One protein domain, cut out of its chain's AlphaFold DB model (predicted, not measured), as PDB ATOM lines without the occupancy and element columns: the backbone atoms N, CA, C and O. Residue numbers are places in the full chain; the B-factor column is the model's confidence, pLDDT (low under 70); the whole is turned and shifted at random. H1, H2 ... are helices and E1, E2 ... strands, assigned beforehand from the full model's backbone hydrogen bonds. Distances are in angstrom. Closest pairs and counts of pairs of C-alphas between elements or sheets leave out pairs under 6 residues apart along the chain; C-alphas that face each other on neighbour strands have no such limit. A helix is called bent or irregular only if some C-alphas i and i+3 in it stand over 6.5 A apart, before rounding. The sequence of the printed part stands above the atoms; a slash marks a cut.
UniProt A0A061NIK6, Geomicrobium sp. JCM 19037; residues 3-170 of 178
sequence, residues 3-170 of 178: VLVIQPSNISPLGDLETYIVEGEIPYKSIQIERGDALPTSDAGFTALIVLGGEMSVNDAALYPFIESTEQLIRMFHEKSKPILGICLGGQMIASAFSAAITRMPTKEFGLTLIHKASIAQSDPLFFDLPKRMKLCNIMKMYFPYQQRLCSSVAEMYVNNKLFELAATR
ATOM      1  N   VAL A   3     103.108 168.570  94.738       95.44
ATOM      2  CA  VAL A   3     102.185 168.598  95.879       95.44
ATOM      3  C   VAL A   3     102.878 168.002  97.103       95.44
ATOM      4  O   VAL A   3     103.449 166.918  97.024       95.44
ATOM      5  N   LEU A   4     102.852 168.701  98.234       97.44
ATOM      6  CA  LEU A   4     103.314 168.161  99.509       97.44
ATOM      7  C   LEU A   4     102.164 167.410 100.178       97.44
ATOM      8  O   LEU A   4     101.100 167.986 100.385       97.44
ATOM      9  N   VAL A   5     102.386 166.152 100.543       96.81
ATOM     10  CA  VAL A   5     101.444 165.341 101.318       96.81
ATOM     11  C   VAL A   5     102.074 165.041 102.671       96.81
ATOM     12  O   VAL A   5     103.154 164.461 102.738       96.81
ATOM     13  N   ILE A   6     101.407 165.427 103.753       97.19
ATOM     14  CA  ILE A   6     101.780 165.063 105.118       97.19
ATOM     15  C   ILE A   6     100.864 163.927 105.554       97.19
ATOM     16  O   ILE A   6      99.641 164.091 105.599       97.19
ATOM     17  N   GLN A   7     101.466 162.787 105.887       96.25
ATOM     18  CA  GLN A   7     100.790 161.598 106.385       96.25
ATOM     19  C   GLN A   7     101.183 161.364 107.853       96.25
ATOM     20  O   GLN A   7     102.255 160.813 108.126       96.25
ATOM     21  N   PRO A   8     100.332 161.778 108.811       93.88
ATOM     22  CA  PRO A   8     100.599 161.589 110.233       93.88
ATOM     23  C   PRO A   8     100.705 160.124 110.658       93.88
ATOM     24  O   PRO A   8     101.509 159.820 111.531       93.88
ATOM     25  N   SER A   9      99.916 159.225 110.055       90.94
ATOM     26  CA  SER A   9      99.828 157.822 110.477       90.94
ATOM     27  C   SER A   9      99.821 156.829 109.313       90.94
ATOM     28  O   SER A   9      99.241 157.092 108.259       90.94
ATOM     29  N   ASN A  10     100.434 155.655 109.499       88.00
ATOM     30  CA  ASN A  10     100.459 154.582 108.499       88.00
ATOM     31  C   ASN A  10      99.077 153.956 108.250       88.00
ATOM     32  O   ASN A  10      98.850 153.396 107.181       88.00
ATOM     33  N   ILE A  11      98.147 154.066 109.204       85.81
ATOM     34  CA  ILE A  11      96.775 153.553 109.054       85.81
ATOM     35  C   ILE A  11      95.825 154.549 108.369       85.81
ATOM     36  O   ILE A  11      94.658 154.242 108.151       85.81
ATOM     37  N   SER A  12      96.309 155.752 108.046       86.31
ATOM     38  CA  SER A  12      95.574 156.790 107.310       86.31
ATOM     39  C   SER A  12      96.336 157.186 106.036       86.31
ATOM     40  O   SER A  12      96.813 158.319 105.940       86.31
ATOM     41  N   PRO A  13      96.507 156.256 105.075       88.06
ATOM     42  CA  PRO A  13      97.194 156.536 103.819       88.06
ATOM     43  C   PRO A  13      96.363 157.459 102.915       88.06
ATOM     44  O   PRO A  13      95.199 157.746 103.192       88.06
ATOM     45  N   LEU A  14      96.952 157.881 101.791       85.62
ATOM     46  CA  LEU A  14      96.255 158.644 100.748       85.62
ATOM     47  C   LEU A  14      94.993 157.936 100.221       85.62
ATOM     48  O   LEU A  14      94.032 158.609  99.850       85.62
ATOM     49  N   GLY A  15      94.981 156.599 100.197       87.31
ATOM     50  CA  GLY A  15      93.857 155.823  99.668       87.31
ATOM     51  C   GLY A  15      93.541 156.220  98.225       87.31
ATOM     52  O   GLY A  15      94.455 156.462  97.438       87.31
ATOM     53  N   ASP A  16      92.255 156.366  97.900       83.69
ATOM     54  CA  ASP A  16      91.793 156.732  96.552       83.69
ATOM     55  C   ASP A  16      92.372 158.069  96.050       83.69
ATOM     56  O   ASP A  16      92.497 158.279  94.845       83.69
ATOM     57  N   LEU A  17      92.778 158.976  96.952       84.50
ATOM     58  CA  LEU A  17      93.408 160.240  96.562       84.50
ATOM     59  C   LEU A  17      94.732 160.015  95.824       84.50
ATOM     60  O   LEU A  17      95.068 160.793  94.935       84.50
ATOM     61  N   GLU A  18      95.469 158.952  96.161       87.50
ATOM     62  CA  GLU A  18      96.697 158.594  95.450       87.50
ATOM     63  C   GLU A  18      96.404 158.242  93.994       87.50
ATOM     64  O   GLU A  18      97.098 158.732  93.105       87.50
ATOM     65  N   THR A  19      95.345 157.470  93.739       86.75
ATOM     66  CA  THR A  19      94.925 157.105  92.384       86.75
ATOM     67  C   THR A  19      94.676 158.348  91.538       86.75
ATOM     68  O   THR A  19      95.256 158.467  90.465       86.75
ATOM     69  N   TYR A  20      93.922 159.328  92.045       87.00
ATOM     70  CA  TYR A  20      93.661 160.574  91.313       87.00
ATOM     71  C   TYR A  20      94.916 161.425  91.086       87.00
ATOM     72  O   TYR A  20      95.054 162.056  90.037       87.00
ATOM     73  N   ILE A  21      95.837 161.462  92.054       87.88
ATOM     74  CA  ILE A  21      97.113 162.177  91.913       87.88
ATOM     75  C   ILE A  21      97.970 161.523  90.820       87.88
ATOM     76  O   ILE A  21      98.542 162.229  89.989       87.88
ATOM     77  N   VAL A  22      98.037 160.190  90.804       89.31
ATOM     78  CA  VAL A  22      98.818 159.417  89.830       89.31
ATOM     79  C   VAL A  22      98.197 159.487  88.435       89.31
ATOM     80  O   VAL A  22      98.908 159.789  87.480       89.31
ATOM     81  N   GLU A  23      96.887 159.267  88.303       90.94
ATOM     82  CA  GLU A  23      96.163 159.350  87.024       90.94
ATOM     83  C   GLU A  23      96.181 160.764  86.434       90.94
ATOM     84  O   GLU A  23      96.242 160.931  85.220       90.94
ATOM     85  N   GLY A  24      96.162 161.789  87.289       89.31
ATOM     86  CA  GLY A  24      96.317 163.182  86.879       89.31
ATOM     87  C   GLY A  24      97.759 163.589  86.552       89.31
ATOM     88  O   GLY A  24      97.990 164.767  86.285       89.31
ATOM     89  N   GLU A  25      98.721 162.659  86.630       93.69
ATOM     90  CA  GLU A  25     100.162 162.899  86.464       93.69
ATOM     91  C   GLU A  25     100.686 164.049  87.345       93.69
ATOM     92  O   GLU A  25     101.591 164.801  86.974       93.69
ATOM     93  N   ILE A  26     100.106 164.209  88.538       92.12
ATOM     94  CA  ILE A  26     100.431 165.292  89.464       92.12
ATOM     95  C   ILE A  26     101.650 164.866  90.293       92.12
ATOM     96  O   ILE A  26     101.547 163.955  91.117       92.12
ATOM     97  N   PRO A  27     102.815 165.531  90.162       94.75
ATOM     98  CA  PRO A  27     103.976 165.184  90.969       94.75
ATOM     99  C   PRO A  27     103.678 165.462  92.440       94.75
ATOM    100  O   PRO A  27     103.252 166.567  92.786       94.75
ATOM    101  N   TYR A  28     103.955 164.507  93.322       95.88
ATOM    102  CA  TYR A  28     103.761 164.690  94.757       95.88
ATOM    103  C   TYR A  28     104.932 164.135  95.573       95.88
ATOM    104  O   TYR A  28     105.684 163.275  95.120       95.88
ATOM    105  N   LYS A  29     105.109 164.669  96.782       96.06
ATOM    106  CA  LYS A  29     106.057 164.184  97.783       96.06
ATOM    107  C   LYS A  29     105.293 163.886  99.063       96.06
ATOM    108  O   LYS A  29     104.715 164.802  99.644       96.06
ATOM    109  N   SER A  30     105.331 162.634  99.503       95.31
ATOM    110  CA  SER A  30     104.761 162.219 100.785       95.31
ATOM    111  C   SER A  30     105.803 162.287 101.901       95.31
ATOM    112  O   SER A  30     106.952 161.897 101.696       95.31
ATOM    113  N   ILE A  31     105.396 162.803 103.058       96.81
ATOM    114  CA  ILE A  31     106.146 162.819 104.314       96.81
ATOM    115  C   ILE A  31     105.397 161.930 105.303       96.81
ATOM    116  O   ILE A  31     104.275 162.255 105.699       96.81
ATOM    117  N   GLN A  32     106.010 160.818 105.703       95.62
ATOM    118  CA  GLN A  32     105.422 159.844 106.616       95.62
ATOM    119  C   GLN A  32     105.976 160.043 108.028       95.62
ATOM    120  O   GLN A  32     107.080 159.608 108.356       95.62
ATOM    121  N   ILE A  33     105.183 160.687 108.887       95.69
ATOM    122  CA  ILE A  33     105.615 161.097 110.230       95.69
ATOM    123  C   ILE A  33     105.983 159.891 111.101       95.69
ATOM    124  O   ILE A  33     107.050 159.872 111.707       95.69
ATOM    125  N   GLU A  34     105.154 158.846 111.114       92.50
ATOM    126  CA  GLU A  34     105.437 157.608 111.862       92.50
ATOM    127  C   GLU A  34     106.682 156.857 111.364       92.50
ATOM    128  O   GLU A  34     107.222 156.024 112.090       92.50
ATOM    129  N   ARG A  35     107.160 157.138 110.145       93.06
ATOM    130  CA  ARG A  35     108.409 156.568 109.616       93.06
ATOM    131  C   ARG A  35     109.642 157.408 109.950       93.06
ATOM    132  O   ARG A  35     110.750 157.001 109.618       93.06
ATOM    133  N   GLY A  36     109.458 158.544 110.623       93.56
ATOM    134  CA  GLY A  36     110.537 159.451 111.003       93.56
ATOM    135  C   GLY A  36     110.965 160.413 109.896       93.56
ATOM    136  O   GLY A  36     112.030 161.019 110.014       93.56
ATOM    137  N   ASP A  37     110.167 160.576 108.834       96.06
ATOM    138  CA  ASP A  37     110.467 161.559 107.794       96.06
ATOM    139  C   ASP A  37     110.437 162.978 108.378       96.06
ATOM    140  O   ASP A  37     109.513 163.370 109.096       96.06
ATOM    141  N   ALA A  38     111.441 163.783 108.033       94.44
ATOM    142  CA  ALA A  38     111.500 165.171 108.467       94.44
ATOM    143  C   ALA A  38     110.504 166.038 107.682       94.44
ATOM    144  O   ALA A  38     110.472 166.021 106.445       94.44
ATOM    145  N   LEU A  39     109.739 166.858 108.406       96.12
ATOM    146  CA  LEU A  39     108.915 167.891 107.791       96.12
ATOM    147  C   LEU A  39     109.803 168.958 107.127       96.12
ATOM    148  O   LEU A  39     110.809 169.375 107.709       96.12
ATOM    149  N   PRO A  40     109.439 169.440 105.926       95.31
ATOM    150  CA  PRO A  40     110.067 170.619 105.350       95.31
ATOM    151  C   PRO A  40     109.926 171.824 106.282       95.31
ATOM    152  O   PRO A  40     108.895 172.012 106.917       95.31
ATOM    153  N   THR A  41     110.938 172.685 106.315       93.94
ATOM    154  CA  THR A  41     110.900 173.948 107.073       93.94
ATOM    155  C   THR A  41     110.373 175.126 106.248       93.94
ATOM    156  O   THR A  41     110.306 176.245 106.746       93.94
ATOM    157  N   SER A  42     110.027 174.898 104.975       94.75
ATOM    158  CA  SER A  42     109.465 175.908 104.074       94.75
ATOM    159  C   SER A  42     108.539 175.285 103.027       94.75
ATOM    160  O   SER A  42     108.590 174.083 102.760       94.75
ATOM    161  N   ASP A  43     107.731 176.126 102.383       93.62
ATOM    162  CA  ASP A  43     106.841 175.774 101.274       93.62
ATOM    163  C   ASP A  43     107.547 175.750  99.897       93.62
ATOM    164  O   ASP A  43     106.902 175.558  98.857       93.62
ATOM    165  N   ALA A  44     108.864 175.978  99.856       93.69
ATOM    166  CA  ALA A  44     109.632 176.084  98.621       93.69
ATOM    167  C   ALA A  44     109.604 174.775  97.810       93.69
ATOM    168  O   ALA A  44     109.763 173.681  98.345       93.69
ATOM    169  N   GLY A  45     109.402 174.890  96.494       93.94
ATOM    170  CA  GLY A  45     109.283 173.738  95.590       93.94
ATOM    171  C   GLY A  45     107.900 173.076  95.571       93.94
ATOM    172  O   GLY A  45     107.615 172.305  94.651       93.94
ATOM    173  N   PHE A  46     107.014 173.430  96.509       96.81
ATOM    174  CA  PHE A  46     105.669 172.873  96.593       96.81
ATOM    175  C   PHE A  46     104.596 173.838  96.092       96.81
ATOM    176  O   PHE A  46     104.674 175.048  96.315       96.81
ATOM    177  N   THR A  47     103.580 173.313  95.414       94.69
ATOM    178  CA  THR A  47     102.466 174.098  94.855       94.69
ATOM    179  C   THR A  47     101.167 173.949  95.631       94.69
ATOM    180  O   THR A  47     100.326 174.836  95.543       94.69
ATOM    181  N   ALA A  48     101.006 172.867  96.389       92.94
ATOM    182  CA  ALA A  48      99.840 172.595  97.221       92.94
ATOM    183  C   ALA A  48     100.242 171.763  98.443       92.94
ATOM    184  O   ALA A  48     101.276 171.088  98.406       92.94
ATOM    185  N   LEU A  49      99.426 171.811  99.492       94.50
ATOM    186  CA  LEU A  49      99.596 171.023 100.710       94.50
ATOM    187  C   LEU A  49      98.362 170.148 100.946       94.50
ATOM    188  O   LEU A  49      97.240 170.642 100.934       94.50
ATOM    189  N   ILE A  50      98.575 168.863 101.200       93.56
ATOM    190  CA  ILE A  50      97.559 167.921 101.664       93.56
ATOM    191  C   ILE A  50      97.996 167.420 103.040       93.56
ATOM    192  O   ILE A  50      99.117 166.942 103.191       93.56
ATOM    193  N   VAL A  51      97.123 167.517 104.041       94.38
ATOM    194  CA  VAL A  51      97.352 166.976 105.387       94.38
ATOM    195  C   VAL A  51      96.290 165.924 105.672       94.38
ATOM    196  O   VAL A  51      95.094 166.226 105.700       94.38
ATOM    197  N   LEU A  52      96.733 164.681 105.849       92.94
ATOM    198  CA  LEU A  52      95.854 163.533 106.043       92.94
ATOM    199  C   LEU A  52      95.395 163.379 107.498       92.94
ATOM    200  O   LEU A  52      95.762 164.145 108.393       92.94
ATOM    201  N   GLY A  53      94.551 162.370 107.714       88.50
ATOM    202  CA  GLY A  53      94.079 161.977 109.033       88.50
ATOM    203  C   GLY A  53      95.154 161.304 109.891       88.50
ATOM    204  O   GLY A  53      96.247 160.969 109.438       88.50
ATOM    205  N   GLY A  54      94.809 161.095 111.157       88.50
ATOM    206  CA  GLY A  54      95.610 160.361 112.128       88.50
ATOM    207  C   GLY A  54      94.818 160.159 113.416       88.50
ATOM    208  O   GLY A  54      93.796 160.813 113.631       88.50
ATOM    209  N   GLU A  55      95.276 159.244 114.268       86.00
ATOM    210  CA  GLU A  55      94.607 158.938 115.541       86.00
ATOM    211  C   GLU A  55      94.833 160.009 116.618       86.00
ATOM    212  O   GLU A  55      94.099 160.053 117.611       86.00
ATOM    213  N   MET A  56      95.841 160.864 116.413       89.69
ATOM    214  CA  MET A  56      96.212 161.960 117.300       89.69
ATOM    215  C   MET A  56      95.119 163.028 117.357       89.69
ATOM    216  O   MET A  56      94.343 163.224 116.420       89.69
ATOM    217  N   SER A  57      95.103 163.777 118.454       87.06
ATOM    218  CA  SER A  57      94.360 165.025 118.557       87.06
ATOM    219  C   SER A  57      95.305 166.200 118.315       87.06
ATOM    220  O   SER A  57      96.441 166.195 118.778       87.06
ATOM    221  N   VAL A  58      94.828 167.251 117.649       86.62
ATOM    222  CA  VAL A  58      95.599 168.501 117.492       86.62
ATOM    223  C   VAL A  58      95.971 169.141 118.842       86.62
ATOM    224  O   VAL A  58      96.998 169.798 118.957       86.62
ATOM    225  N   ASN A  59      95.200 168.863 119.901       87.50
ATOM    226  CA  ASN A  59      95.506 169.315 121.264       87.50
ATOM    227  C   ASN A  59      96.669 168.541 121.919       87.50
ATOM    228  O   ASN A  59      97.092 168.903 123.014       87.50
ATOM    229  N   ASP A  60      97.192 167.493 121.275       89.69
ATOM    230  CA  ASP A  60      98.293 166.670 121.791       89.69
ATOM    231  C   ASP A  60      99.668 167.165 121.288       89.69
ATOM    232  O   ASP A  60     100.635 166.406 121.264       89.69
ATOM    233  N   ALA A  61      99.782 168.437 120.886       88.69
ATOM    234  CA  ALA A  61     100.994 169.041 120.315       88.69
ATOM    235  C   ALA A  61     102.267 168.830 121.159       88.69
ATOM    236  O   ALA A  61     103.340 168.591 120.608       88.69
ATOM    237  N   ALA A  62     102.144 168.817 122.491       90.44
ATOM    238  CA  ALA A  62     103.261 168.546 123.399       90.44
ATOM    239  C   ALA A  62     103.800 167.103 123.300       90.44
ATOM    240  O   ALA A  62     104.977 166.865 123.560       90.44
ATOM    241  N   LEU A  63     102.946 166.141 122.940       92.56
ATOM    242  CA  LEU A  63     103.329 164.744 122.706       92.56
ATOM    243  C   LEU A  63     103.784 164.522 121.260       92.56
ATOM    244  O   LEU A  63     104.595 163.638 120.993       92.56
ATOM    245  N   TYR A  64     103.273 165.338 120.337       94.31
ATOM    246  CA  TYR A  64     103.477 165.199 118.903       94.31
ATOM    247  C   TYR A  64     103.925 166.530 118.267       94.31
ATOM    248  O   TYR A  64     103.116 167.224 117.646       94.31
ATOM    249  N   PRO A  65     105.227 166.875 118.334       93.25
ATOM    250  CA  PRO A  65     105.751 168.161 117.848       93.25
ATOM    251  C   PRO A  65     105.527 168.435 116.350       93.25
ATOM    252  O   PRO A  65     105.582 169.580 115.891       93.25
ATOM    253  N   PHE A  66     105.254 167.389 115.562       95.25
ATOM    254  CA  PHE A  66     104.913 167.533 114.148       95.25
ATOM    255  C   PHE A  66     103.627 168.344 113.944       95.25
ATOM    256  O   PHE A  66     103.467 168.932 112.878       95.25
ATOM    257  N   ILE A  67     102.729 168.392 114.936       95.56
ATOM    258  CA  ILE A  67     101.477 169.153 114.873       95.56
ATOM    259  C   ILE A  67     101.794 170.641 114.708       95.56
ATOM    260  O   ILE A  67     101.399 171.235 113.708       95.56
ATOM    261  N   GLU A  68     102.594 171.221 115.608       94.62
ATOM    262  CA  GLU A  68     102.976 172.640 115.529       94.62
ATOM    263  C   GLU A  68     103.751 172.949 114.244       94.62
ATOM    264  O   GLU A  68     103.510 173.963 113.588       94.62
ATOM    265  N   SER A  69     104.648 172.044 113.847       96.00
ATOM    266  CA  SER A  69     105.430 172.173 112.610       96.00
ATOM    267  C   SER A  69     104.532 172.144 111.364       96.00
ATOM    268  O   SER A  69     104.728 172.907 110.418       96.00
ATOM    269  N   THR A  70     103.498 171.303 111.374       96.75
ATOM    270  CA  THR A  70     102.506 171.219 110.296       96.75
ATOM    271  C   THR A  70     101.638 172.473 110.250       96.75
ATOM    272  O   THR A  70     101.405 173.012 109.172       96.75
ATOM    273  N   GLU A  71     101.210 173.001 111.397       94.69
ATOM    274  CA  GLU A  71     100.480 174.271 111.462       94.69
ATOM    275  C   GLU A  71     101.309 175.458 110.950       94.69
ATOM    276  O   GLU A  71     100.773 176.357 110.298       94.69
ATOM    277  N   GLN A  72     102.622 175.468 111.201       95.75
ATOM    278  CA  GLN A  72     103.527 176.468 110.628       95.75
ATOM    279  C   GLN A  72     103.559 176.376 109.099       95.75
ATOM    280  O   GLN A  72     103.401 177.397 108.433       95.75
ATOM    281  N   LEU A  73     103.677 175.169 108.536       96.56
ATOM    282  CA  LEU A  73     103.594 174.963 107.086       96.56
ATOM    283  C   LEU A  73     102.241 175.409 106.521       96.56
ATOM    284  O   LEU A  73     102.207 176.089 105.499       96.56
ATOM    285  N   ILE A  74     101.131 175.098 107.195       93.56
ATOM    286  CA  ILE A  74      99.791 175.561 106.799       93.56
ATOM    287  C   ILE A  74      99.765 177.090 106.678       93.56
ATOM    288  O   ILE A  74      99.315 177.619 105.659       93.56
ATOM    289  N   ARG A  75     100.306 177.811 107.669       92.75
ATOM    290  CA  ARG A  75     100.400 179.279 107.624       92.75
ATOM    291  C   ARG A  75     101.270 179.769 106.461       92.75
ATOM    292  O   ARG A  75     100.843 180.664 105.739       92.75
ATOM    293  N   MET A  76     102.419 179.141 106.204       94.62
ATOM    294  CA  MET A  76     103.295 179.503 105.076       94.62
ATOM    295  C   MET A  76     102.610 179.323 103.713       94.62
ATOM    296  O   MET A  76     102.649 180.219 102.868       94.62
ATOM    297  N   PHE A  77     101.941 178.185 103.487       93.06
ATOM    298  CA  PHE A  77     101.189 177.953 102.248       93.06
ATOM    299  C   PHE A  77     100.065 178.982 102.087       93.06
ATOM    300  O   PHE A  77      99.873 179.520 100.994       93.06
ATOM    301  N   HIS A  78      99.372 179.302 103.181       87.38
ATOM    302  CA  HIS A  78      98.306 180.294 103.197       87.38
ATOM    303  C   HIS A  78      98.805 181.698 102.832       87.38
ATOM    304  O   HIS A  78      98.237 182.337 101.946       87.38
ATOM    305  N   GLU A  79      99.899 182.162 103.442       89.06
ATOM    306  CA  GLU A  79     100.516 183.465 103.151       89.06
ATOM    307  C   GLU A  79     100.904 183.614 101.673       89.06
ATOM    308  O   GLU A  79     100.860 184.710 101.111       89.06
ATOM    309  N   LYS A  80     101.246 182.504 101.009       90.31
ATOM    310  CA  LYS A  80     101.567 182.457  99.574       90.31
ATOM    311  C   LYS A  80     100.360 182.177  98.677       90.31
ATOM    312  O   LYS A  80     100.539 181.995  97.474       90.31
ATOM    313  N   SER A  81      99.145 182.146  99.232       84.94
ATOM    314  CA  SER A  81      97.907 181.798  98.517       84.94
ATOM    315  C   SER A  81      97.977 180.437  97.804       84.94
ATOM    316  O   SER A  81      97.347 180.239  96.761       84.94
ATOM    317  N   LYS A  82      98.756 179.492  98.346       87.19
ATOM    318  CA  LYS A  82      98.834 178.119  97.839       87.19
ATOM    319  C   LYS A  82      97.676 177.295  98.410       87.19
ATOM    320  O   LYS A  82      97.338 177.466  99.580       87.19
ATOM    321  N   PRO A  83      97.061 176.408  97.613       87.44
ATOM    322  CA  PRO A  83      95.958 175.579  98.073       87.44
ATOM    323  C   PRO A  83      96.383 174.604  99.176       87.44
ATOM    324  O   PRO A  83      97.443 173.978  99.088       87.44
ATOM    325  N   ILE A  84      95.519 174.454 100.183       86.56
ATOM    326  CA  ILE A  84      95.698 173.518 101.300       86.56
ATOM    327  C   ILE A  84      94.435 172.672 101.436       86.56
ATOM    328  O   ILE A  84      93.337 173.225 101.464       86.56
ATOM    329  N   LEU A  85      94.594 171.356 101.544       85.44
ATOM    330  CA  LEU A  85      93.533 170.391 101.803       85.44
ATOM    331  C   LEU A  85      93.816 169.653 103.116       85.44
ATOM    332  O   LEU A  85      94.839 168.986 103.243       85.44
ATOM    333  N   GLY A  86      92.905 169.742 104.079       86.06
ATOM    334  CA  GLY A  86      92.973 168.996 105.335       86.06
ATOM    335  C   GLY A  86      91.846 167.980 105.453       86.06
ATOM    336  O   GLY A  86      90.675 168.342 105.320       86.06
ATOM    337  N   ILE A  87      92.206 166.731 105.755       83.88
ATOM    338  CA  ILE A  87      91.279 165.608 105.941       83.88
ATOM    339  C   ILE A  87      91.364 165.134 107.396       83.88
ATOM    340  O   ILE A  87      92.451 164.861 107.902       83.88
ATOM    341  N   CYS A  88      90.222 165.028 108.082       83.44
ATOM    342  CA  CYS A  88      90.135 164.619 109.492       83.44
ATOM    343  C   CYS A  88      91.070 165.445 110.410       83.44
ATOM    344  O   CYS A  88      90.807 166.632 110.626       83.44
ATOM    345  N   LEU A  89      92.160 164.860 110.930       87.81
ATOM    346  CA  LEU A  89      93.178 165.557 111.725       87.81
ATOM    347  C   LEU A  89      93.766 166.758 110.971       87.81
ATOM    348  O   LEU A  89      93.904 167.828 111.555       87.81
ATOM    349  N   GLY A  90      94.022 166.632 109.666       88.88
ATOM    350  CA  GLY A  90      94.498 167.751 108.854       88.88
ATOM    351  C   GLY A  90      93.527 168.934 108.831       88.88
ATOM    352  O   GLY A  90      93.952 170.083 108.883       88.88
ATOM    353  N   GLY A  91      92.215 168.677 108.840       83.44
ATOM    354  CA  GLY A  91      91.206 169.734 108.960       83.44
ATOM    355  C   GLY A  91      91.244 170.429 110.326       83.44
ATOM    356  O   GLY A  91      91.127 171.651 110.402       83.44
ATOM    357  N   GLN A  92      91.476 169.666 111.399       83.88
ATOM    358  CA  GLN A  92      91.657 170.218 112.746       83.88
ATOM    359  C   GLN A  92      92.921 171.076 112.841       83.88
ATOM    360  O   GLN A  92      92.874 172.148 113.433       83.88
ATOM    361  N   MET A  93      94.026 170.639 112.227       88.88
ATOM    362  CA  MET A  93      95.272 171.409 112.165       88.88
ATOM    363  C   MET A  93      95.094 172.712 111.390       88.88
ATOM    364  O   MET A  93      95.588 173.741 111.829       88.88
ATOM    365  N   ILE A  94      94.347 172.710 110.278       85.94
ATOM    366  CA  ILE A  94      94.035 173.955 109.557       85.94
ATOM    367  C   ILE A  94      93.259 174.910 110.462       85.94
ATOM    368  O   ILE A  94      93.620 176.076 110.577       85.94
ATOM    369  N   ALA A  95      92.218 174.424 111.136       81.88
ATOM    370  CA  ALA A  95      91.418 175.246 112.035       81.88
ATOM    371  C   ALA A  95      92.250 175.791 113.219       81.88
ATOM    372  O   ALA A  95      92.206 176.989 113.510       81.88
ATOM    373  N   SER A  96      93.056 174.938 113.854       85.00
ATOM    374  CA  SER A  96      93.948 175.290 114.967       85.00
ATOM    375  C   SER A  96      95.045 176.280 114.553       85.00
ATOM    376  O   SER A  96      95.289 177.259 115.261       85.00
ATOM    377  N   ALA A  97      95.613 176.131 113.348       87.56
ATOM    378  CA  ALA A  97      96.627 177.040 112.809       87.56
ATOM    379  C   ALA A  97      96.151 178.500 112.720       87.56
ATOM    380  O   ALA A  97      96.984 179.410 112.761       87.56
ATOM    381  N   PHE A  98      94.832 178.708 112.631       84.50
ATOM    382  CA  PHE A  98      94.157 180.008 112.631       84.50
ATOM    383  C   PHE A  98      93.351 180.269 113.915       84.50
ATOM    384  O   PHE A  98      92.393 181.040 113.915       84.50
ATOM    385  N   SER A  99      93.757 179.647 115.025       81.12
ATOM    386  CA  SER A  99      93.236 179.882 116.378       81.12
ATOM    387  C   SER A  99      91.766 179.502 116.601       81.12
ATOM    388  O   SER A  99      91.141 179.979 117.552       81.12
ATOM    389  N   ALA A 100      91.194 178.624 115.772       74.62
ATOM    390  CA  ALA A 100      89.888 178.050 116.070       74.62
ATOM    391  C   ALA A 100      89.999 177.030 117.216       74.62
ATOM    392  O   ALA A 100      90.898 176.193 117.248       74.62
ATOM    393  N   ALA A 101      89.054 177.075 118.157       72.25
ATOM    394  CA  ALA A 101      89.029 176.147 119.282       72.25
ATOM    395  C   ALA A 101      88.573 174.746 118.842       72.25
ATOM    396  O   ALA A 101      87.477 174.586 118.300       72.25
ATOM    397  N   ILE A 102      89.377 173.721 119.135       74.94
ATOM    398  CA  ILE A 102      89.082 172.323 118.798       74.94
ATOM    399  C   ILE A 102      88.620 171.583 120.054       74.94
ATOM    400  O   ILE A 102      89.336 171.485 121.052       74.94
ATOM    401  N   THR A 103      87.399 171.055 120.018       72.31
ATOM    402  CA  THR A 103      86.722 170.486 121.190       72.31
ATOM    403  C   THR A 103      86.290 169.042 120.952       72.31
ATOM    404  O   THR A 103      86.023 168.619 119.826       72.31
ATOM    405  N   ARG A 104      86.229 168.241 122.022       72.00
ATOM    406  CA  ARG A 104      85.758 166.852 121.929       72.00
ATOM    407  C   ARG A 104      84.267 166.805 121.629       72.00
ATOM    408  O   ARG A 104      83.480 167.552 122.210       72.00
ATOM    409  N   MET A 105      83.875 165.887 120.753       64.62
ATOM    410  CA  MET A 105      82.464 165.618 120.504       64.62
ATOM    411  C   MET A 105      81.845 164.898 121.711       64.62
ATOM    412  O   MET A 105      82.496 164.026 122.292       64.62
ATOM    413  N   PRO A 106      80.588 165.215 122.078       63.28
ATOM    414  CA  PRO A 106      79.881 164.512 123.149       63.28
ATOM    415  C   PRO A 106      79.617 163.038 122.801       63.28
ATOM    416  O   PRO A 106      79.580 162.189 123.686       63.28
ATOM    417  N   THR A 107      79.487 162.723 121.512       61.50
ATOM    418  CA  THR A 107      79.337 161.366 120.979       61.50
ATOM    419  C   THR A 107      80.355 161.148 119.870       61.50
ATOM    420  O   THR A 107      80.518 162.012 119.008       61.50
ATOM    421  N   LYS A 108      81.043 160.002 119.884       64.44
ATOM    422  CA  LYS A 108      81.884 159.593 118.753       64.44
ATOM    423  C   LYS A 108      80.995 159.292 117.557       64.44
ATOM    424  O   LYS A 108      79.955 158.657 117.724       64.44
ATOM    425  N   GLU A 109      81.440 159.684 116.375       64.06
ATOM    426  CA  GLU A 109      80.815 159.260 115.128       64.06
ATOM    427  C   GLU A 109      81.666 158.166 114.496       64.06
ATOM    428  O   GLU A 109      82.881 158.318 114.336       64.06
ATOM    429  N   PHE A 110      81.017 157.040 114.211       71.69
ATOM    430  CA  PHE A 110      81.592 155.901 113.516       71.69
ATOM    431  C   PHE A 110      80.582 155.403 112.481       71.69
ATOM    432  O   PHE A 110      79.472 155.013 112.847       71.69
ATOM    433  N   GLY A 111      80.968 155.403 111.207       71.50
ATOM    434  CA  GLY A 111      80.155 154.892 110.105       71.50
ATOM    435  C   GLY A 111      79.642 155.980 109.165       71.50
ATOM    436  O   GLY A 111      80.181 157.080 109.107       71.50
ATOM    437  N   LEU A 112      78.621 155.639 108.376       74.31
ATOM    438  CA  LEU A 112      78.094 156.529 107.343       74.31
ATOM    439  C   LEU A 112      77.153 157.579 107.934       74.31
ATOM    440  O   LEU A 112      76.022 157.264 108.312       74.31
ATOM    441  N   THR A 113      77.590 158.831 107.919       71.88
ATOM    442  CA  THR A 113      76.812 159.977 108.380       71.88
ATOM    443  C   THR A 113      76.273 160.765 107.194       71.88
ATOM    444  O   THR A 113      76.965 160.989 106.201       71.88
ATOM    445  N   LEU A 114      75.009 161.188 107.274       74.81
ATOM    446  CA  LEU A 114      74.435 162.081 106.273       74.81
ATOM    447  C   LEU A 114      74.951 163.504 106.499       74.81
ATOM    448  O   LEU A 114      74.734 164.088 107.559       74.81
ATOM    449  N   ILE A 115      75.563 164.062 105.463       72.75
ATOM    450  CA  ILE A 115      76.095 165.418 105.446       72.75
ATOM    451  C   ILE A 115      75.392 166.286 104.413       72.75
ATOM    452  O   ILE A 115      74.863 165.813 103.398       72.75
ATOM    453  N   HIS A 116      75.410 167.588 104.680       73.75
ATOM    454  CA  HIS A 116      74.825 168.606 103.821       73.75
ATOM    455  C   HIS A 116      75.904 169.535 103.276       73.75
ATOM    456  O   HIS A 116      76.685 170.095 104.048       73.75
ATOM    457  N   LYS A 117      75.896 169.737 101.953       72.81
ATOM    458  CA  LYS A 117      76.730 170.746 101.298       72.81
ATOM    459  C   LYS A 117      76.243 172.134 101.704       72.81
ATOM    460  O   LYS A 117      75.069 172.463 101.499       72.81
ATOM    461  N   ALA A 118      77.135 172.942 102.260       69.06
ATOM    462  CA  ALA A 118      76.832 174.315 102.635       69.06
ATOM    463  C   ALA A 118      76.439 175.191 101.444       69.06
ATOM    464  O   ALA A 118      76.796 174.918 100.298       69.06
ATOM    465  N   SER A 119      75.723 176.286 101.708       70.12
ATOM    466  CA  SER A 119      75.369 177.259 100.669       70.12
ATOM    467  C   SER A 119      76.606 177.878 100.019       70.12
ATOM    468  O   SER A 119      76.654 177.964  98.796       70.12
ATOM    469  N   ILE A 120      77.625 178.221 100.812       64.75
ATOM    470  CA  ILE A 120      78.883 178.805 100.322       64.75
ATOM    471  C   ILE A 120      79.672 177.844  99.417       64.75
ATOM    472  O   ILE A 120      80.326 178.269  98.471       64.75
ATOM    473  N   ALA A 121      79.531 176.535  99.643       64.75
ATOM    474  CA  ALA A 121      80.159 175.484  98.846       64.75
ATOM    475  C   ALA A 121      79.482 175.268  97.481       64.75
ATOM    476  O   ALA A 121      80.009 174.542  96.642       64.75
ATOM    477  N   GLN A 122      78.298 175.848  97.240       69.38
ATOM    478  CA  GLN A 122      77.576 175.633  95.982       69.38
ATOM    479  C   GLN A 122      78.280 176.265  94.788       69.38
ATOM    480  O   GLN A 122      78.138 175.743  93.693       69.38
ATOM    481  N   SER A 123      79.021 177.354  94.992       70.00
ATOM    482  CA  SER A 123      79.806 178.020  93.949       70.00
ATOM    483  C   SER A 123      81.283 177.627  93.955       70.00
ATOM    484  O   SER A 123      82.045 178.149  93.145       70.00
ATOM    485  N   ASP A 124      81.713 176.756  94.875       66.81
ATOM    486  CA  ASP A 124      83.113 176.353  94.974       66.81
ATOM    487  C   ASP A 124      83.446 175.316  93.883       66.81
ATOM    488  O   ASP A 124      82.800 174.266  93.848       66.81
ATOM    489  N   PRO A 125      84.445 175.554  93.010       66.69
ATOM    490  CA  PRO A 125      84.808 174.622  91.941       66.69
ATOM    491  C   PRO A 125      85.150 173.205  92.413       66.69
ATOM    492  O   PRO A 125      84.989 172.264  91.647       66.69
ATOM    493  N   LEU A 126      85.614 173.036  93.655       67.38
ATOM    494  CA  LEU A 126      85.930 171.718  94.209       67.38
ATOM    495  C   LEU A 126      84.674 170.928  94.613       67.38
ATOM    496  O   LEU A 126      84.727 169.707  94.718       67.38
ATOM    497  N   PHE A 127      83.547 171.604  94.853       68.12
ATOM    498  CA  PHE A 127      82.351 170.999  95.454       68.12
ATOM    499  C   PHE A 127      81.081 171.263  94.648       68.12
ATOM    500  O   PHE A 127      80.005 170.792  95.025       68.12
ATOM    501  N   PHE A 128      81.182 171.998  93.542       71.62
ATOM    502  CA  PHE A 128      80.066 172.370  92.680       71.62
ATOM    503  C   PHE A 128      79.278 171.134  92.218       71.62
ATOM    504  O   PHE A 128      78.072 171.065  92.477       71.62
ATOM    505  N   ASP A 129      79.969 170.122  91.686       80.00
ATOM    506  CA  ASP A 129      79.361 168.893  91.148       80.00
ATOM    507  C   ASP A 129      78.911 167.888  92.219       80.00
ATOM    508  O   ASP A 129      78.238 166.901  91.920       80.00
ATOM    509  N   LEU A 130      79.229 168.133  93.493       78.25
ATOM    510  CA  LEU A 130      78.799 167.246  94.566       78.25
ATOM    511  C   LEU A 130      77.308 167.431  94.892       78.25
ATOM    512  O   LEU A 130      76.802 168.563  94.916       78.25
ATOM    513  N   PRO A 131      76.575 166.355  95.226       80.12
ATOM    514  CA  PRO A 131      75.166 166.459  95.585       80.12
ATOM    515  C   PRO A 131      74.961 167.287  96.865       80.12
ATOM    516  O   PRO A 131      75.806 167.345  97.754       80.12
ATOM    517  N   LYS A 132      73.788 167.922  97.004       79.38
ATOM    518  CA  LYS A 132      73.457 168.725  98.203       79.38
ATOM    519  C   LYS A 132      73.430 167.906  99.497       79.38
ATOM    520  O   LYS A 132      73.608 168.468 100.574       79.38
ATOM    521  N   ARG A 133      73.150 166.606  99.391       79.75
ATOM    522  CA  ARG A 133      73.125 165.645 100.497       79.75
ATOM    523  C   ARG A 133      73.901 164.413 100.073       79.75
ATOM    524  O   ARG A 133      73.636 163.887  98.995       79.75
ATOM    525  N   MET A 134      74.807 163.946 100.917       79.56
ATOM    526  CA  MET A 134      75.548 162.710 100.678       79.56
ATOM    527  C   MET A 134      75.887 162.020 101.986       79.56
ATOM    528  O   MET A 134      75.741 162.606 103.053       79.56
ATOM    529  N   LYS A 135      76.302 160.760 101.897       75.50
ATOM    530  CA  LYS A 135      76.821 160.026 103.045       75.50
ATOM    531  C   LYS A 135      78.339 160.086 103.009       75.50
ATOM    532  O   LYS A 135      78.914 159.800 101.962       75.50
ATOM    533  N   LEU A 136      78.949 160.427 104.134       71.56
ATOM    534  CA  LEU A 136      80.392 160.374 104.329       71.56
ATOM    535  C   LEU A 136      80.713 159.350 105.418       71.56
ATOM    536  O   LEU A 136      79.876 159.079 106.277       71.56
ATOM    537  N   CYS A 137      81.863 158.691 105.302       69.75
ATOM    538  CA  CYS A 137      82.311 157.713 106.284       69.75
ATOM    539  C   CYS A 137      83.136 158.422 107.354       69.75
ATOM    540  O   CYS A 137      84.244 158.880 107.080       69.75
ATOM    541  N   ASN A 138      82.604 158.466 108.571       64.38
ATOM    542  CA  ASN A 138      83.153 159.264 109.653       64.38
ATOM    543  C   ASN A 138      83.783 158.325 110.682       64.38
ATOM    544  O   ASN A 138      83.154 157.367 111.135       64.38
ATOM    545  N   ILE A 139      85.019 158.616 111.085       60.69
ATOM    546  CA  ILE A 139      85.672 158.017 112.256       60.69
ATOM    547  C   ILE A 139      86.262 159.176 113.062       60.69
ATOM    548  O   ILE A 139      87.425 159.538 112.898       60.69
ATOM    549  N   MET A 140      85.441 159.826 113.891       60.69
ATOM    550  CA  MET A 140      85.817 161.096 114.526       60.69
ATOM    551  C   MET A 140      85.433 161.179 116.005       60.69
ATOM    552  O   MET A 140      84.434 160.624 116.471       60.69
ATOM    553  N   LYS A 141      86.264 161.908 116.762       55.53
ATOM    554  CA  LYS A 141      86.082 162.180 118.200       55.53
ATOM    555  C   LYS A 141      86.100 163.680 118.543       55.53
ATOM    556  O   LYS A 141      85.864 164.031 119.699       55.53
ATOM    557  N   MET A 142      86.407 164.561 117.587       55.22
ATOM    558  CA  MET A 142      86.623 165.999 117.811       55.22
ATOM    559  C   MET A 142      85.976 166.849 116.720       55.22
ATOM    560  O   MET A 142      85.841 166.393 115.589       55.22
ATOM    561  N   TYR A 143      85.593 168.076 117.075       60.69
ATOM    562  CA  TYR A 143      84.958 169.057 116.196       60.69
ATOM    563  C   TYR A 143      85.406 170.482 116.526       60.69
ATOM    564  O   TYR A 143      85.937 170.742 117.609       60.69
ATOM    565  N   PHE A 144      85.136 171.421 115.623       54.09
ATOM    566  CA  PHE A 144      85.378 172.842 115.849       54.09
ATOM    567  C   PHE A 144      84.196 173.694 115.371       54.09
ATOM    568  O   PHE A 144      83.562 173.364 114.365       54.09
ATOM    569  N   PRO A 145      83.828 174.757 116.112       48.78
ATOM    570  CA  PRO A 145      82.763 175.654 115.701       48.78
ATOM    571  C   PRO A 145      83.224 176.523 114.525       48.78
ATOM    572  O   PRO A 145      84.375 176.951 114.453       48.78
ATOM    573  N   TYR A 146      82.296 176.809 113.615       49.31
ATOM    574  CA  TYR A 146      82.529 177.692 112.479       49.31
ATOM    575  C   TYR A 146      82.923 179.106 112.925       49.31
ATOM    576  O   TYR A 146      82.246 179.709 113.761       49.31
ATOM    577  N   GLN A 147      83.975 179.662 112.319       50.84
ATOM    578  CA  GLN A 147      84.347 181.067 112.474       50.84
ATOM    579  C   GLN A 147      84.404 181.757 111.108       50.84
ATOM    580  O   GLN A 147      85.406 181.722 110.399       50.84
ATOM    581  N   GLN A 148      83.313 182.449 110.779       41.84
ATOM    582  CA  GLN A 148      83.060 183.171 109.522       41.84
ATOM    583  C   GLN A 148      84.147 184.198 109.133       41.84
ATOM    584  O   GLN A 148      84.210 184.629 107.988       41.84
ATOM    585  N   ARG A 149      85.013 184.600 110.076       42.12
ATOM    586  CA  ARG A 149      86.113 185.556 109.856       42.12
ATOM    587  C   ARG A 149      87.394 184.941 109.289       42.12
ATOM    588  O   ARG A 149      88.248 185.699 108.846       42.12
ATOM    589  N   LEU A 150      87.546 183.618 109.328       46.25
ATOM    590  CA  LEU A 150      88.802 182.953 108.965       46.25
ATOM    591  C   LEU A 150      88.811 182.420 107.528       46.25
ATOM    592  O   LEU A 150      89.889 182.228 106.971       46.25
ATOM    593  N   CYS A 151      87.635 182.204 106.919       38.97
ATOM    594  CA  CYS A 151      87.535 181.473 105.660       38.97
ATOM    595  C   CYS A 151      86.460 182.008 104.696       38.97
ATOM    596  O   CYS A 151      85.274 181.929 104.998       38.97
ATOM    597  N   SER A 152      86.850 182.484 103.505       35.72
ATOM    598  CA  SER A 152      85.932 182.876 102.418       35.72
ATOM    599  C   SER A 152      85.589 181.742 101.439       35.72
ATOM    600  O   SER A 152      84.633 181.865 100.681       35.72
ATOM    601  N   SER A 153      86.351 180.646 101.444       36.16
ATOM    602  CA  SER A 153      86.108 179.436 100.641       36.16
ATOM    603  C   SER A 153      86.622 178.211 101.398       36.16
ATOM    604  O   SER A 153      87.693 177.686 101.120       36.16
ATOM    605  N   VAL A 154      85.887 177.811 102.434       39.94
ATOM    606  CA  VAL A 154      85.858 176.410 102.865       39.94
ATOM    607  C   VAL A 154      84.602 175.862 102.227       39.94
ATOM    608  O   VAL A 154      83.543 176.479 102.344       39.94
ATOM    609  N   ALA A 155      84.689 174.741 101.531       38.00
ATOM    610  CA  ALA A 155      83.468 174.030 101.246       38.00
ATOM    611  C   ALA A 155      83.166 173.104 102.400       38.00
ATOM    612  O   ALA A 155      83.917 172.200 102.752       38.00
ATOM    613  N   GLU A 156      82.060 173.422 103.030       47.22
ATOM    614  CA  GLU A 156      81.735 172.898 104.332       47.22
ATOM    615  C   GLU A 156      80.776 171.726 104.133       47.22
ATOM    616  O   GLU A 156      79.758 171.836 103.432       47.22
ATOM    617  N   MET A 157      81.099 170.604 104.766       42.31
ATOM    618  CA  MET A 157      80.172 169.501 104.958       42.31
ATOM    619  C   MET A 157      79.689 169.565 106.406       42.31
ATOM    620  O   MET A 157      80.474 169.515 107.347       42.31
ATOM    621  N   TYR A 158      78.386 169.761 106.605       39.28
ATOM    622  CA  TYR A 158      77.812 169.808 107.951       39.28
ATOM    623  C   TYR A 158      77.323 168.432 108.382       39.28
ATOM    624  O   TYR A 158      76.510 167.826 107.679       39.28
ATOM    625  N   VAL A 159      77.698 168.033 109.598       37.31
ATOM    626  CA  VAL A 159      76.964 167.049 110.403       37.31
ATOM    627  C   VAL A 159      76.354 167.789 111.594       37.31
ATOM    628  O   VAL A 159      77.077 168.415 112.365       37.31
ATOM    629  N   ASN A 160      75.031 167.739 111.780       32.88
ATOM    630  CA  ASN A 160      74.350 168.274 112.975       32.88
ATOM    631  C   ASN A 160      74.727 169.733 113.357       32.88
ATOM    632  O   ASN A 160      74.988 170.019 114.526       32.88
ATOM    633  N   ASN A 161      74.766 170.663 112.390       34.53
ATOM    634  CA  ASN A 161      75.163 172.077 112.578       34.53
ATOM    635  C   ASN A 161      76.601 172.296 113.092       34.53
ATOM    636  O   ASN A 161      76.915 173.349 113.651       34.53
ATOM    637  N   LYS A 162      77.489 171.320 112.902       43.22
ATOM    638  CA  LYS A 162      78.916 171.418 113.216       43.22
ATOM    639  C   LYS A 162      79.714 171.303 111.919       43.22
ATOM    640  O   LYS A 162      79.370 170.499 111.051       43.22
ATOM    641  N   LEU A 163      80.712 172.173 111.765       43.97
ATOM    642  CA  LEU A 163      81.544 172.264 110.568       43.97
ATOM    643  C   LEU A 163      82.458 171.036 110.505       43.97
ATOM    644  O   LEU A 163      83.211 170.806 111.454       43.97
ATOM    645  N   PHE A 164      82.399 170.253 109.427       49.88
ATOM    646  CA  PHE A 164      83.185 169.030 109.315       49.88
ATOM    647  C   PHE A 164      83.793 168.780 107.920       49.88
ATOM    648  O   PHE A 164      83.310 169.218 106.879       49.88
ATOM    649  N   GLU A 165      84.888 168.018 107.978       46.81
ATOM    650  CA  GLU A 165      85.368 167.009 107.020       46.81
ATOM    651  C   GLU A 165      86.217 167.347 105.800       46.81
ATOM    652  O   GLU A 165      87.088 166.537 105.486       46.81
ATOM    653  N   LEU A 166      86.116 168.515 105.179       46.22
ATOM    654  CA  LEU A 166      87.094 168.898 104.158       46.22
ATOM    655  C   LEU A 166      87.401 170.383 104.284       46.22
ATOM    656  O   LEU A 166      86.604 171.238 103.916       46.22
ATOM    657  N   ALA A 167      88.577 170.706 104.812       48.47
ATOM    658  CA  ALA A 167      89.071 172.071 104.760       48.47
ATOM    659  C   ALA A 167      89.941 172.194 103.512       48.47
ATOM    660  O   ALA A 167      91.146 171.966 103.560       48.47
ATOM    661  N   ALA A 168      89.315 172.505 102.380       45.97
ATOM    662  CA  ALA A 168      90.034 173.032 101.234       45.97
ATOM    663  C   ALA A 168      90.091 174.550 101.389       45.97
ATOM    664  O   ALA A 168      89.056 175.182 101.569       45.97
ATOM    665  N   THR A 169      91.281 175.138 101.343       43.97
ATOM    666  CA  THR A 169      91.437 176.591 101.279       43.97
ATOM    667  C   THR A 169      92.059 176.965  99.947       43.97
ATOM    668  O   THR A 169      93.153 176.527  99.597       43.97
ATOM    669  N   ARG A 170      91.353 177.806  99.192       40.88
ATOM    670  CA  ARG A 170      91.894 178.539  98.045       40.88
ATOM    671  C   ARG A 170      91.580 180.006  98.296       40.88
ATOM    672  O   ARG A 170      90.567 180.513  97.828       40.88
TER     673      ARG A 170
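Overview. This is residues 3 to 170 of the 178 residues of a protein of Geomicrobium sp. JCM 19037 (UniProt A0A061NIK6). Two sheets stand side by side: a twisted sheet, E2 E1 E3 E4 E9, with H2 and H3 over one face, and next to its E9 edge a second sheet, E6 E5 E7 E8, curled like part of a barrel, with E5 and E6 as its long, bent strands. E9 follows E8 back into the first sheet. The 168 printed residues have four named helices and nine named strands, in the order E1 H1 E2 E3 H2 E4 H3 E5 H4 E6 E7 E8 E9; the first sheet is mixed, the second antiparallel, the class mixed. The whole is compact, with a radius of gyration of the C-alphas of 15.2 A, and rounded, spanning 38 by 36 by 31 A.

Arrangement. Start at E1, residues 3 to 7, whose parallel neighbours are E2, residues 28 to 32, and E3, residues 46 to 51; look for N 5 and O 29 at 2.8 A, and N 4 and O 48 at 2.9 A. Next to E3 find parallel E4, residues 84 to 87, with N 85 and O 49 at 2.8 A, then antiparallel E9, residues 166 to 169, with N 86 and O 167 at 2.9 A. H1, residues 16 to 23, and H2, residues 66 to 79, each lie between two parallel neighbour strands in the chain, giving strand-helix-strand units E1, H1, E2 and E3, H2, E4, both crossovers right-handed. H1 is only just not on the sheet, with 4 pairs of C-alphas within 10 A. H2 and H3, residues 89 to 97, are on the same face, making two layers, at heights over the sheet of 9.7 A and 7.9 A. They touch at a steep tilt of 65 degrees, the closest C-alphas being those of Glu 71 and Ala 97, 4.9 A apart. E5, residues 103 to 117, is antiparallel to E6, residues 133 to 143, with N 111 and O 138 at 2.9 A, and to E7, residues 157 to 159, with N 116 and O 158 at 3.2 A. E7 forms a hairpin with E8, residues 162 to 164, with N 164 and O 157 at 2.9 A. H4, residues 120 to 123, is on neither sheet. In H1, H2 and H3 every O i to N i+4 pair is within hydrogen-bond range; H4 is too short for one.

Along the chain. Find C-alpha 3 at (102.185, 168.598, 95.879), where E1 begins. H2 runs 19.9 A from C-alpha 66 at (104.913, 167.533, 114.148). E5, 22.3 A, bends by 112 degrees at residue 111; E6, 20.0 A, bends by 104 degrees at residue 140. E9 ends at C-alpha 169, (91.437, 176.591, 101.279).

Size, cuts and confidence. The C-alphas of Glu 25 and Pro 106, the two farthest apart, are 41.9 A apart. The printed part has no cut; the links E2 to E3, E3 to H2 and E6 to E7 are long. Look for low pLDDT at residues 105 to 109, 118, 120 to 122, 124 to 127 and 137 to 170.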